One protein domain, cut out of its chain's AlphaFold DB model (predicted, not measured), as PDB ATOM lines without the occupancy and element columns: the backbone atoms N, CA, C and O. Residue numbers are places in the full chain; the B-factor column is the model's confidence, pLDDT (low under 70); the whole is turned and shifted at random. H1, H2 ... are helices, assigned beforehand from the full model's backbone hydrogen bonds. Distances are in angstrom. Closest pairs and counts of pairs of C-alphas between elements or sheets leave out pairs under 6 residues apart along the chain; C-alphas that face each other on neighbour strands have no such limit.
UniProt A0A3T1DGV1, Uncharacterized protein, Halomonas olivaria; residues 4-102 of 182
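What this domain is: This is residues 4 to 102 of the 182 residues of an uncharacterized protein of Halomonas olivaria (UniProt A0A3T1DGV1). Three long helices lie in a loose row along the longest axis: H5 is in the middle, H4 folds against one side of it as a helical hairpin, and H2 lies on its other side without touching it. Short H3 packs on H5 where H4 begins, short H1 comes before H2 toward one end, and two long links, residues 34 to 49 and 74 to 85, loop round opposite ends, while residues 6 to 12 stick out. The printed part has 99 residues with five named helices, H1 to H5 in chain order, and no named strand, and its class is all helix. It is loose, with a radius of gyration of the C-alphas of 16.4 A, and elongated, spanning 49 by 29 by 19 A.

Where its parts are: Begin at Ala 4 and go on to C-alpha 15 at (200.671, 221.535, 172.230), where H1 begins, residues 15 to 18. After Ala 19 look for H2, residues 20 to 33, 20.1 A from first to last C-alpha. H3 is residues 50 to 55. Find C-alpha 58 at (232.378, 226.612, 171.226); from there H4 runs to residue 73, 22.8 A away. H5, residues 86 to 101, is 21.3 A long and ends at C-alpha 101 at (227.875, 235.677, 162.139).

How they stand to each other: Start with H5 and H4, which touch: their closest C-alphas, of Leu 92 and Leu 61, are 5.9 A apart. They run opposite ways at a shallow tilt of 29 degrees, a hairpin. H5 touches H4 with residues 89 to 96 alone, and H4 touches H5 with residues 58 to 65 alone. Look at Leu 92 again for H3, which touches residues 92 to 96 of H5 alone; the closest C-alphas, of Met 55 and Leu 92, are 6.6 A apart. H3 and H5 run opposite ways at a steep tilt of 69 degrees, only just short of about perpendicular. H2 and H5 are near each other, with 11 pairs of C-alphas within 10 A. H2 is apart from H3 and H4. H1 and H2 meet only through their link, as do H3 and H4. H1 is apart from H3, H4 and H5. In H2, H3 and H4 every O i to N i+4 pair is within hydrogen-bond range; in H5 it is 11 of 12, and H1 is too short for such a pair.

The domain as a whole: The C-alphas farthest apart are those of Asp 8 and Pro 41, at 50.2 A. The printed part has no cut. The links H2 to H3, 16 residues, and H4 to H5, 12 residues, are long; H1 to H2 and H3 to H4 are tight. Residues 6 to 12 stand free, as do residues 70 to 75, of which 70 to 73 belong to H4. The mean pLDDT of the printed part is 74.7; look for values under 70 at residues 4 to 25, 27, 38 to 46, 79, and 81 to 82.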
ATOM      1  N   ALA A   4     203.313 220.618 183.358       54.28
ATOM      2  CA  ALA A   4     202.766 219.441 182.672       54.28
ATOM      3  C   ALA A   4     203.497 218.127 183.015       54.28
ATOM      4  O   ALA A   4     202.849 217.102 183.181       54.28
ATOM      5  N   TYR A   5     204.822 218.180 183.200       52.53
ATOM      6  CA  TYR A   5     205.629 217.024 183.613       52.53
ATOM      7  C   TYR A   5     205.365 216.631 185.074       52.53
ATOM      8  O   TYR A   5     205.469 215.471 185.440       52.53
ATOM      9  N   TRP A   6     205.013 217.602 185.923       53.47
ATOM     10  CA  TRP A   6     204.662 217.352 187.325       53.47
ATOM     11  C   TRP A   6     203.260 216.764 187.502       53.47
ATOM     12  O   TRP A   6     202.999 216.126 188.517       53.47
ATOM     13  N   PHE A   7     202.369 216.993 186.539       67.62
ATOM     14  CA  PHE A   7     200.991 216.504 186.570       67.62
ATOM     15  C   PHE A   7     200.754 215.282 185.675       67.62
ATOM     16  O   PHE A   7     199.603 214.887 185.520       67.62
ATOM     17  N   ASP A   8     201.814 214.703 185.097       58.66
ATOM     18  CA  ASP A   8     201.749 213.510 184.240       58.66
ATOM     19  C   ASP A   8     200.723 213.647 183.095       58.66
ATOM     20  O   ASP A   8     200.024 212.711 182.709       58.66
ATOM     21  N   VAL A   9     200.576 214.872 182.571       59.84
ATOM     22  CA  VAL A   9     199.623 215.165 181.498       59.84
ATOM     23  C   VAL A   9     200.316 214.980 180.155       59.84
ATOM     24  O   VAL A   9     201.115 215.829 179.745       59.84
ATOM     25  N   ASP A  10     199.945 213.915 179.441       54.16
ATOM     26  CA  ASP A  10     200.315 213.676 178.044       54.16
ATOM     27  C   ASP A  10     199.619 214.691 177.129       54.16
ATOM     28  O   ASP A  10     198.589 214.443 176.497       54.16
ATOM     29  N   LEU A  11     200.174 215.900 177.069       54.28
ATOM     30  CA  LEU A  11     199.788 216.867 176.055       54.28
ATOM     31  C   LEU A  11     200.254 216.335 174.692       54.28
ATOM     32  O   LEU A  11     201.438 216.007 174.549       54.28
ATOM     33  N   PRO A  12     199.377 216.306 173.668       50.53
ATOM     34  CA  PRO A  12     199.779 215.991 172.307       50.53
ATOM     35  C   PRO A  12     201.021 216.793 171.964       50.53
ATOM     36  O   PRO A  12     201.044 218.003 172.202       50.53
ATOM     37  N   GLY A  13     202.064 216.145 171.442       50.88
ATOM     38  CA  GLY A  13     203.380 216.767 171.370       50.88
ATOM     39  C   GLY A  13     203.332 218.177 170.779       50.88
ATOM     40  O   GLY A  13     204.058 219.048 171.225       50.88
ATOM     41  N   TYR A  14     202.511 218.465 169.772       50.06
ATOM     42  CA  TYR A  14     202.399 219.809 169.183       50.06
ATOM     43  C   TYR A  14     201.919 220.908 170.162       50.06
ATOM     44  O   TYR A  14     202.307 222.062 169.993       50.06
ATOM     45  N   LEU A  15     201.166 220.584 171.221       47.31
ATOM     46  CA  LEU A  15     200.671 221.535 172.230       47.31
ATOM     47  C   LEU A  15     201.756 222.050 173.182       47.31
ATOM     48  O   LEU A  15     201.664 223.188 173.636       47.31
ATOM     49  N   LEU A  16     202.827 221.286 173.419       48.78
ATOM     50  CA  LEU A  16     203.975 221.767 174.205       48.78
ATOM     51  C   LEU A  16     204.684 222.962 173.534       48.78
ATOM     52  O   LEU A  16     205.306 223.769 174.218       48.78
ATOM     53  N   TRP A  17     204.551 223.116 172.211       45.56
ATOM     54  CA  TRP A  17     205.015 224.296 171.462       45.56
ATOM     55  C   TRP A  17     203.989 225.431 171.395       45.56
ATOM     56  O   TRP A  17     204.367 226.586 171.205       45.56
ATOM     57  N   ILE A  18     202.703 225.116 171.577       45.25
ATOM     58  CA  ILE A  18     201.628 226.113 171.678       45.25
ATOM     59  C   ILE A  18     201.726 226.875 173.008       45.25
ATOM     60  O   ILE A  18     201.160 227.959 173.125       45.25
ATOM     61  N   ALA A  19     202.500 226.385 173.986       43.62
ATOM     62  CA  ALA A  19     202.817 227.144 175.187       43.62
ATOM     63  C   ALA A  19     203.526 228.469 174.806       43.62
ATOM     64  O   ALA A  19     204.697 228.457 174.410       43.62
ATOM     65  N   PRO A  20     202.869 229.635 174.969       51.16
ATOM     66  CA  PRO A  20     203.370 230.931 174.495       51.16
ATOM     67  C   PRO A  20     204.710 231.342 175.135       51.16
ATOM     68  O   PRO A  20     205.412 232.217 174.632       51.16
ATOM     69  N   LEU A  21     205.103 230.676 176.224       54.66
ATOM     70  CA  LEU A  21     206.318 230.942 176.990       54.66
ATOM     71  C   LEU A  21     207.615 230.689 176.205       54.66
ATOM     72  O   LEU A  21     208.564 231.457 176.361       54.66
ATOM     73  N   GLY A  22     207.669 229.665 175.343       59.25
ATOM     74  CA  GLY A  22     208.872 229.373 174.549       59.25
ATOM     75  C   GLY A  22     209.199 230.490 173.551       59.25
ATOM     76  O   GLY A  22     210.353 230.890 173.398       59.25
ATOM     77  N   TRP A  23     208.160 231.064 172.941       59.72
ATOM     78  CA  TRP A  23     208.261 232.182 172.001       59.72
ATOM     79  C   TRP A  23     208.623 233.487 172.673       59.72
ATOM     80  O   TRP A  23     209.523 234.188 172.211       59.72
ATOM     81  N   ILE A  24     207.955 233.782 173.787       63.53
ATOM     82  CA  ILE A  24     208.275 234.935 174.621       63.53
ATOM     83  C   ILE A  24     209.763 234.882 174.974       63.53
ATOM     84  O   ILE A  24     210.472 235.856 174.753       63.53
ATOM     85  N   TYR A  25     210.286 233.729 175.393       68.50
ATOM     86  CA  TYR A  25     211.705 233.600 175.701       68.50
ATOM     87  C   TYR A  25     212.634 233.944 174.521       68.50
ATOM     88  O   TYR A  25     213.563 234.733 174.695       68.50
ATOM     89  N   VAL A  26     212.390 233.402 173.320       70.00
ATOM     90  CA  VAL A  26     213.221 233.691 172.132       70.00
ATOM     91  C   VAL A  26     213.132 235.169 171.739       70.00
ATOM     92  O   VAL A  26     214.153 235.775 171.415       70.00
ATOM     93  N   PHE A  27     211.946 235.776 171.834       69.38
ATOM     94  CA  PHE A  27     211.756 237.212 171.616       69.38
ATOM     95  C   PHE A  27     212.543 238.054 172.625       69.38
ATOM     96  O   PHE A  27     213.263 238.970 172.233       69.38
ATOM     97  N   PHE A  28     212.457 237.729 173.915       75.50
ATOM     98  CA  PHE A  28     213.214 238.414 174.962       75.50
ATOM     99  C   PHE A  28     214.722 238.245 174.767       75.50
ATOM    100  O   PHE A  28     215.466 239.220 174.862       75.50
ATOM    101  N   LEU A  29     215.180 237.037 174.430       78.31
ATOM    102  CA  LEU A  29     216.578 236.775 174.107       78.31
ATOM    103  C   LEU A  29     217.030 237.631 172.916       78.31
ATOM    104  O   LEU A  29     218.068 238.280 173.001       78.31
ATOM    105  N   ALA A  30     216.243 237.702 171.842       76.12
ATOM    106  CA  ALA A  30     216.543 238.544 170.687       76.12
ATOM    107  C   ALA A  30     216.619 240.038 171.057       76.12
ATOM    108  O   ALA A  30     217.571 240.714 170.669       76.12
ATOM    109  N   LEU A  31     215.681 240.543 171.870       74.38
ATOM    110  CA  LEU A  31     215.679 241.927 172.368       74.38
ATOM    111  C   LEU A  31     216.874 242.246 173.277       74.38
ATOM    112  O   LEU A  31     217.363 243.375 173.290       74.38
ATOM    113  N   VAL A  32     217.359 241.274 174.049       76.25
ATOM    114  CA  VAL A  32     218.577 241.432 174.855       76.25
ATOM    115  C   VAL A  32     219.813 241.422 173.955       76.25
ATOM    116  O   VAL A  32     220.705 242.252 174.125       76.25
ATOM    117  N   LEU A  33     219.867 240.515 172.977       78.56
ATOM    118  CA  LEU A  33     221.022 240.345 172.098       78.56
ATOM    119  C   LEU A  33     221.189 241.491 171.093       78.56
ATOM    120  O   LEU A  33     222.328 241.855 170.812       78.56
ATOM    121  N   VAL A  34     220.108 242.103 170.596       76.25
ATOM    122  CA  VAL A  34     220.185 243.192 169.598       76.25
ATOM    123  C   VAL A  34     221.029 244.378 170.085       76.25
ATOM    124  O   VAL A  34     221.702 245.030 169.294       76.25
ATOM    125  N   ARG A  35     221.084 244.597 171.406       74.25
ATOM    126  CA  ARG A  35     221.897 245.643 172.050       74.25
ATOM    127  C   ARG A  35     223.405 245.429 171.886       74.25
ATOM    128  O   ARG A  35     224.171 246.382 171.966       74.25
ATOM    129  N   TYR A  36     223.826 244.184 171.678       74.81
ATOM    130  CA  TYR A  36     225.229 243.783 171.538       74.81
ATOM    131  C   TYR A  36     225.616 243.423 170.098       74.81
ATOM    132  O   TYR A  36     226.796 243.213 169.811       74.81
ATOM    133  N   TYR A  37     224.631 243.337 169.201       72.69
ATOM    134  CA  TYR A  37     224.787 243.000 167.788       72.69
ATOM    135  C   TYR A  37     223.976 244.005 166.954       72.69
ATOM    136  O   TYR A  37     222.897 243.659 166.469       72.69
ATOM    137  N   PRO A  38     224.445 245.261 166.842       64.00
ATOM    138  CA  PRO A  38     223.646 246.338 166.285       64.00
ATOM    139  C   PRO A  38     223.322 246.099 164.812       64.00
ATOM    140  O   PRO A  38     224.142 245.606 164.033       64.00
ATOM    141  N   LEU A  39     222.099 246.478 164.449       60.09
ATOM    142  CA  LEU A  39     221.616 246.510 163.077       60.09
ATOM    143  C   LEU A  39     221.990 247.878 162.466       60.09
ATOM    144  O   LEU A  39     221.845 248.891 163.149       60.09
ATOM    145  N   PRO A  40     222.477 247.946 161.215       56.22
ATOM    146  CA  PRO A  40     222.741 249.223 160.542       56.22
ATOM    147  C   PRO A  40     221.476 250.110 160.486       56.22
ATOM    148  O   PRO A  40     220.386 249.546 160.359       56.22
ATOM    149  N   PRO A  41     221.571 251.462 160.510       54.34
ATOM    150  CA  PRO A  41     222.780 252.287 160.375       54.34
ATOM    151  C   PRO A  41     223.310 252.900 161.690       54.34
ATOM    152  O   PRO A  41     224.448 253.357 161.723       54.34
ATOM    153  N   GLU A  42     222.537 252.887 162.778       57.03
ATOM    154  CA  GLU A  42     222.948 253.444 164.072       57.03
ATOM    155  C   GLU A  42     223.507 252.336 164.967       57.03
ATOM    156  O   GLU A  42     222.768 251.528 165.526       57.03
ATOM    157  N   SER A  43     224.832 252.257 165.089       53.94
ATOM    158  CA  SER A  43     225.485 251.178 165.837       53.94
ATOM    159  C   SER A  43     226.438 251.709 166.901       53.94
ATOM    160  O   SER A  43     227.658 251.682 166.755       53.94
ATOM    161  N   VAL A  44     225.889 252.144 168.037       55.38
ATOM    162  CA  VAL A  44     226.693 252.192 169.266       55.38
ATOM    163  C   VAL A  44     226.883 250.745 169.723       55.38
ATOM    164  O   VAL A  44     225.985 250.135 170.298       55.38
ATOM    165  N   LEU A  45     228.041 250.163 169.405       61.00
ATOM    166  CA  LEU A  45     228.425 248.827 169.858       61.00
ATOM    167  C   LEU A  45     228.603 248.848 171.379       61.00
ATOM    168  O   LEU A  45     229.649 249.255 171.883       61.00
ATOM    169  N   LEU A  46     227.603 248.378 172.129       68.38
ATOM    170  CA  LEU A  46     227.832 248.064 173.535       68.38
ATOM    171  C   LEU A  46     228.830 246.910 173.617       68.38
ATOM    172  O   LEU A  46     228.659 245.864 172.981       68.38
ATOM    173  N   ALA A  47     229.876 247.095 174.420       74.38
ATOM    174  CA  ALA A  47     230.825 246.030 174.695       74.38
ATOM    175  C   ALA A  47     230.077 244.816 175.265       74.38
ATOM    176  O   ALA A  47     229.297 244.926 176.216       74.38
ATOM    177  N   ARG A  48     230.310 243.639 174.674       80.94
ATOM    178  CA  ARG A  48     229.715 242.391 175.165       80.94
ATOM    179  C   ARG A  48     230.200 242.124 176.594       80.94
ATOM    180  O   ARG A  48     231.415 242.119 176.801       80.94
ATOM    181  N   PRO A  49     229.306 241.827 177.552       86.31
ATOM    182  CA  PRO A  49     229.698 241.458 178.904       86.31
ATOM    183  C   PRO A  49     230.637 240.247 178.907       86.31
ATOM    184  O   PRO A  49     230.499 239.348 178.071       86.31
ATOM    185  N   ALA A  50     231.548 240.177 179.877       87.06
ATOM    186  CA  ALA A  50     232.528 239.092 179.974       87.06
ATOM    187  C   ALA A  50     231.878 237.695 180.025       87.06
ATOM    188  O   ALA A  50     232.340 236.775 179.350       87.06
ATOM    189  N   TRP A  51     230.758 237.547 180.745       86.38
ATOM    190  CA  TRP A  51     230.011 236.284 180.819       86.38
ATOM    191  C   TRP A  51     229.507 235.828 179.441       86.38
ATOM    192  O   TRP A  51     229.597 234.649 179.105       86.38
ATOM    193  N   MET A  52     229.050 236.762 178.601       86.69
ATOM    194  CA  MET A  52     228.533 236.456 177.267       86.69
ATOM    195  C   MET A  52     229.665 236.010 176.342       86.69
ATOM    196  O   MET A  52     229.516 235.046 175.593       86.69
ATOM    197  N   GLN A  53     230.820 236.676 176.420       86.56
ATOM    198  CA  GLN A  53     232.010 236.281 175.664       86.56
ATOM    199  C   GLN A  53     232.511 234.891 176.076       86.56
ATOM    200  O   GLN A  53     232.947 234.115 175.222       86.56
ATOM    201  N   GLN A  54     232.430 234.572 177.371       90.25
ATOM    202  CA  GLN A  54     232.803 233.270 177.907       90.25
ATOM    203  C   GLN A  54     231.854 232.169 177.423       90.25
ATOM    204  O   GLN A  54     232.332 231.147 176.936       90.25
ATOM    205  N   MET A  55     230.535 232.378 177.506       89.38
ATOM    206  CA  MET A  55     229.531 231.396 177.071       89.38
ATOM    207  C   MET A  55     229.490 231.205 175.551       89.38
ATOM    208  O   MET A  55     229.169 230.120 175.081       89.38
ATOM    209  N   ALA A  56     229.881 232.216 174.772       88.50
ATOM    210  CA  ALA A  56     229.990 232.118 173.316       88.50
ATOM    211  C   ALA A  56     231.179 231.259 172.828       88.50
ATOM    212  O   ALA A  56     231.385 231.127 171.620       88.50
ATOM    213  N   ARG A  57     232.005 230.702 173.729       92.12
ATOM    214  CA  ARG A  57     233.083 229.776 173.350       92.12
ATOM    215  C   ARG A  57     232.484 228.433 172.901       92.12
ATOM    216  O   ARG A  57     231.678 227.866 173.638       92.12
ATOM    217  N   PRO A  58     232.933 227.860 171.766       92.75
ATOM    218  CA  PRO A  58     232.378 226.612 171.226       92.75
ATOM    219  C   PRO A  58     232.540 225.418 172.174       92.75
ATOM    220  O   PRO A  58     231.767 224.470 172.096       92.75
ATOM    221  N   LEU A  59     233.498 225.492 173.105       95.06
ATOM    222  CA  LEU A  59     233.697 224.491 174.150       95.06
ATOM    223  C   LEU A  59     232.422 224.240 174.970       95.06
ATOM    224  O   LEU A  59     232.092 223.089 175.223       95.06
ATOM    225  N   TRP A  60     231.675 225.285 175.342       94.31
ATOM    226  CA  TRP A  60     230.440 225.117 176.119       94.31
ATOM    227  C   TRP A  60     229.344 224.421 175.324       94.31
ATOM    228  O   TRP A  60     228.622 223.593 175.871       94.31
ATOM    229  N   LEU A  61     229.248 224.717 174.026       93.19
ATOM    230  CA  LEU A  61     228.321 224.027 173.137       93.19
ATOM    231  C   LEU A  61     228.704 222.547 172.999       93.19
ATOM    232  O   LEU A  61     227.836 221.690 173.105       93.19
ATOM    233  N   ALA A  62     229.994 222.244 172.829       94.81
ATOM    234  CA  ALA A  62     230.485 220.869 172.753       94.81
ATOM    235  C   ALA A  62     230.218 220.086 174.051       94.81
ATOM    236  O   ALA A  62     229.725 218.963 173.994       94.81
ATOM    237  N   LEU A  63     230.474 220.697 175.214       95.62
ATOM    238  CA  LEU A  63     230.165 220.107 176.518       95.62
ATOM    239  C   LEU A  63     228.664 219.850 176.684       95.62
ATOM    240  O   LEU A  63     228.277 218.783 177.150       95.62
ATOM    241  N   MET A  64     227.819 220.793 176.264       93.00
ATOM    242  CA  MET A  64     226.367 220.634 176.321       93.00
ATOM    243  C   MET A  64     225.882 219.494 175.421       93.00
ATOM    244  O   MET A  64     225.070 218.682 175.847       93.00
ATOM    245  N   VAL A  65     226.406 219.396 174.197       92.56
ATOM    246  CA  VAL A  65     226.097 218.289 173.278       92.56
ATOM    247  C   VAL A  65     226.531 216.952 173.875       92.56
ATOM    248  O   VAL A  65     225.746 216.010 173.871       92.56
ATOM    249  N   ALA A  66     227.737 216.870 174.441       94.38
ATOM    250  CA  ALA A  66     228.219 215.657 175.096       94.38
ATOM    251  C   ALA A  66     227.332 215.252 176.286       94.38
ATOM    252  O   ALA A  66     227.013 214.074 176.437       94.38
ATOM    253  N   LEU A  67     226.886 216.221 177.094       93.00
ATOM    254  CA  LEU A  67     225.972 215.981 178.211       93.00
ATOM    255  C   LEU A  67     224.607 215.475 177.734       93.00
ATOM    256  O   LEU A  67     224.087 214.525 178.311       93.00
ATOM    257  N   ILE A  68     224.048 216.077 176.679       89.44
ATOM    258  CA  ILE A  68     222.784 215.631 176.078       89.44
ATOM    259  C   ILE A  68     222.930 214.188 175.598       89.44
ATOM    260  O   ILE A  68     222.120 213.350 175.970       89.44
ATOM    261  N   ILE A  69     223.994 213.874 174.853       90.00
ATOM    262  CA  ILE A  69     224.262 212.515 174.365       90.00
ATOM    263  C   ILE A  69     224.361 211.525 175.533       90.00
ATOM    264  O   ILE A  69     223.712 210.481 175.509       90.00
ATOM    265  N   ALA A  70     225.128 211.849 176.576       92.12
ATOM    266  CA  ALA A  70     225.279 210.983 177.742       92.12
ATOM    267  C   ALA A  70     223.947 210.763 178.481       92.12
ATOM    268  O   ALA A  70     223.594 209.628 178.795       92.12
ATOM    269  N   ALA A  71     223.182 211.831 178.714       87.88
ATOM    270  CA  ALA A  71     221.893 211.764 179.395       87.88
ATOM    271  C   ALA A  71     220.832 211.025 178.561       87.88
ATOM    272  O   ALA A  71     219.999 210.308 179.110       87.88
ATOM    273  N   THR A  72     220.898 211.134 177.235       86.06
ATOM    274  CA  THR A  72     220.105 210.325 176.311       86.06
ATOM    275  C   THR A  72     220.426 208.838 176.450       86.06
ATOM    276  O   THR A  72     219.507 208.042 176.611       86.06
ATOM    277  N   PHE A  73     221.705 208.444 176.420       88.25
ATOM    278  CA  PHE A  73     222.089 207.035 176.582       88.25
ATOM    279  C   PHE A  73     221.743 206.483 177.971       88.25
ATOM    280  O   PHE A  73     221.473 205.294 178.103       88.25
ATOM    281  N   ALA A  74     221.698 207.342 178.991       90.12
ATOM    282  CA  ALA A  74     221.229 206.996 180.331       90.12
ATOM    283  C   ALA A  74     219.692 206.904 180.452       90.12
ATOM    284  O   ALA A  74     219.188 206.565 181.520       90.12
ATOM    285  N   GLY A  75     218.938 207.229 179.393       84.31
ATOM    286  CA  GLY A  75     217.473 207.248 179.408       84.31
ATOM    287  C   GLY A  75     216.865 208.414 180.197       84.31
ATOM    288  O   GLY A  75     215.684 208.383 180.521       84.31
ATOM    289  N   TRP A  76     217.652 209.444 180.526       82.38
ATOM    290  CA  TRP A  76     217.203 210.598 181.319       82.38
ATOM    291  C   TRP A  76     216.551 211.693 180.477       82.38
ATOM    292  O   TRP A  76     215.890 212.575 181.021       82.38
ATOM    293  N   LEU A  77     216.762 211.667 179.159       79.06
ATOM    294  CA  LEU A  77     216.211 212.644 178.228       79.06
ATOM    295  C   LEU A  77     215.320 211.967 177.196       79.06
ATOM    296  O   LEU A  77     215.759 211.073 176.473       79.06
ATOM    297  N   ALA A  78     214.097 212.473 177.064       73.00
ATOM    298  CA  ALA A  78     213.270 212.192 175.905       73.00
ATOM    299  C   ALA A  78     213.823 212.933 174.674       73.00
ATOM    300  O   ALA A  78     214.210 214.105 174.744       73.00
ATOM    301  N   PHE A  79     213.837 212.259 173.522       66.94
ATOM    302  CA  PHE A  79     214.165 212.870 172.234       66.94
ATOM    303  C   PHE A  79     212.994 213.722 171.738       66.94
ATOM    304  O   PHE A  79     212.228 213.328 170.863       66.94
ATOM    305  N   SER A  80     212.848 214.912 172.310       70.19
ATOM    306  CA  SER A  80     211.811 215.858 171.920       70.19
ATOM    307  C   SER A  80     212.377 217.273 171.867       70.19
ATOM    308  O   SER A  80     213.021 217.753 172.797       70.19
ATOM    309  N   SER A  81     212.094 217.992 170.777       61.50
ATOM    310  CA  SER A  81     212.426 219.418 170.619       61.50
ATOM    311  C   SER A  81     211.595 220.340 171.525       61.50
ATOM    312  O   SER A  81     211.610 221.562 171.367       61.50
ATOM    313  N   LYS A  82     210.833 219.756 172.453       67.25
ATOM    314  CA  LYS A  82     209.882 220.424 173.349       67.25
ATOM    315  C   LYS A  82     210.287 220.315 174.813       67.25
ATOM    316  O   LYS A  82     209.565 220.759 175.699       67.25
ATOM    317  N   GLU A  83     211.453 219.732 175.051       71.88
ATOM    318  CA  GLU A  83     212.021 219.578 176.372       71.88
ATOM    319  C   GLU A  83     212.668 220.865 176.879       71.88
ATOM    320  O   GLU A  83     213.184 221.692 176.126       71.88
ATOM    321  N   VAL A  84     212.720 221.013 178.203       74.56
ATOM    322  CA  VAL A  84     213.257 222.226 178.843       74.56
ATOM    323  C   VAL A  84     214.756 222.404 178.581       74.56
ATOM    324  O   VAL A  84     215.228 223.536 178.487       74.56
ATOM    325  N   TRP A  85     215.512 221.312 178.421       77.81
ATOM    326  CA  TRP A  85     216.951 221.361 178.128       77.81
ATOM    327  C   TRP A  85     217.264 221.954 176.745       77.81
ATOM    328  O   TRP A  85     218.384 222.418 176.518       77.81
ATOM    329  N   VAL A  86     216.279 222.019 175.843       79.44
ATOM    330  CA  VAL A  86     216.420 222.664 174.530       79.44
ATOM    331  C   VAL A  86     216.698 224.157 174.692       79.44
ATOM    332  O   VAL A  86     217.455 224.723 173.907       79.44
ATOM    333  N   VAL A  87     216.160 224.797 175.736       80.00
ATOM    334  CA  VAL A  87     216.348 226.233 175.995       80.00
ATOM    335  C   VAL A  87     217.827 226.588 176.199       80.00
ATOM    336  O   VAL A  87     218.359 227.358 175.398       80.00
ATOM    337  N   PRO A  88     218.546 226.044 177.202       84.62
ATOM    338  CA  PRO A  88     219.957 226.372 177.390       84.62
ATOM    339  C   PRO A  88     220.835 225.918 176.214       84.62
ATOM    340  O   PRO A  88     221.807 226.604 175.891       84.62
ATOM    341  N   PHE A  89     220.479 224.829 175.521       87.94
ATOM    342  CA  PHE A  89     221.152 224.434 174.280       87.94
ATOM    343  C   PHE A  89     221.006 225.505 173.188       87.94
ATOM    344  O   PHE A  89     222.004 225.943 172.615       87.94
ATOM    345  N   PHE A  90     219.786 225.987 172.947       85.25
ATOM    346  CA  PHE A  90     219.487 227.018 171.955       85.25
ATOM    347  C   PHE A  90     220.199 228.343 172.258       85.25
ATOM    348  O   PHE A  90     220.715 228.997 171.351       85.25
ATOM    349  N   VAL A  91     220.290 228.723 173.533       86.19
ATOM    350  CA  VAL A  91     221.021 229.921 173.977       86.19
ATOM    351  C   VAL A  91     222.505 229.805 173.673       86.19
ATOM    352  O   VAL A  91     223.071 230.697 173.043       86.19
ATOM    353  N   LEU A  92     223.138 228.706 174.096       90.19
ATOM    354  CA  LEU A  92     224.558 228.459 173.841       90.19
ATOM    355  C   LEU A  92     224.850 228.414 172.343       90.19
ATOM    356  O   LEU A  92     225.810 229.037 171.883       90.19
ATOM    357  N   PHE A  93     223.995 227.732 171.582       90.25
ATOM    358  CA  PHE A  93     224.078 227.692 170.131       90.25
ATOM    359  C   PHE A  93     224.009 229.100 169.534       90.25
ATOM    360  O   PHE A  93     224.887 229.473 168.760       90.25
ATOM    361  N   THR A  94     223.031 229.911 169.942       88.50
ATOM    362  CA  THR A  94     222.851 231.282 169.447       88.50
ATOM    363  C   THR A  94     224.057 232.156 169.777       88.50
ATOM    364  O   THR A  94     224.579 232.836 168.898       88.50
ATOM    365  N   LEU A  95     224.554 232.122 171.015       88.69
ATOM    366  CA  LEU A  95     225.735 232.890 171.423       88.69
ATOM    367  C   LEU A  95     226.985 232.487 170.627       88.69
ATOM    368  O   LEU A  95     227.738 233.355 170.177       88.69
ATOM    369  N   CYS A  96     227.186 231.184 170.425       90.69
ATOM    370  CA  CYS A  96     228.280 230.646 169.626       90.69
ATOM    371  C   CYS A  96     228.144 231.049 168.150       90.69
ATOM    372  O   CYS A  96     229.088 231.569 167.564       90.69
ATOM    373  N   ALA A  97     226.962 230.896 167.550       88.88
ATOM    374  CA  ALA A  97     226.704 231.259 166.159       88.88
ATOM    375  C   ALA A  97     226.883 232.766 165.922       88.88
ATOM    376  O   ALA A  97     227.588 233.175 164.998       88.88
ATOM    377  N   MET A  98     226.328 233.602 166.802       85.06
ATOM    378  CA  MET A  98     226.437 235.058 166.714       85.06
ATOM    379  C   MET A  98     227.882 235.544 166.839       85.06
ATOM    380  O   MET A  98     228.227 236.553 166.237       85.06
ATOM    381  N   ARG A  99     228.776 234.816 167.525       85.81
ATOM    382  CA  ARG A  99     230.217 235.123 167.513       85.81
ATOM    383  C   ARG A  99     230.807 235.101 166.098       85.81
ATOM    384  O   ARG A  99     231.682 235.916 165.821       85.81
ATOM    385  N   TYR A 100     230.356 234.191 165.236       84.38
ATOM    386  CA  TYR A 100     230.883 234.025 163.876       84.38
ATOM    387  C   TYR A 100     230.086 234.796 162.820       84.38
ATOM    388  O   TYR A 100     230.643 235.179 161.792       84.38
ATOM    389  N   LEU A 101     228.791 235.006 163.063       83.56
ATOM    390  CA  LEU A 101     227.875 235.677 162.139       83.56
ATOM    391  C   LEU A 101     227.789 237.192 162.365       83.56
ATOM    392  O   LEU A 101     227.353 237.911 161.468       83.56
ATOM    393  N   ALA A 102     228.222 237.691 163.526       79.00
ATOM    394  CA  ALA A 102     228.273 239.120 163.823       79.00
ATOM    395  C   ALA A 102     228.993 239.911 162.723       79.00
ATOM    396  O   ALA A 102     230.107 239.574 162.325       79.00
TER     397      ALA A 102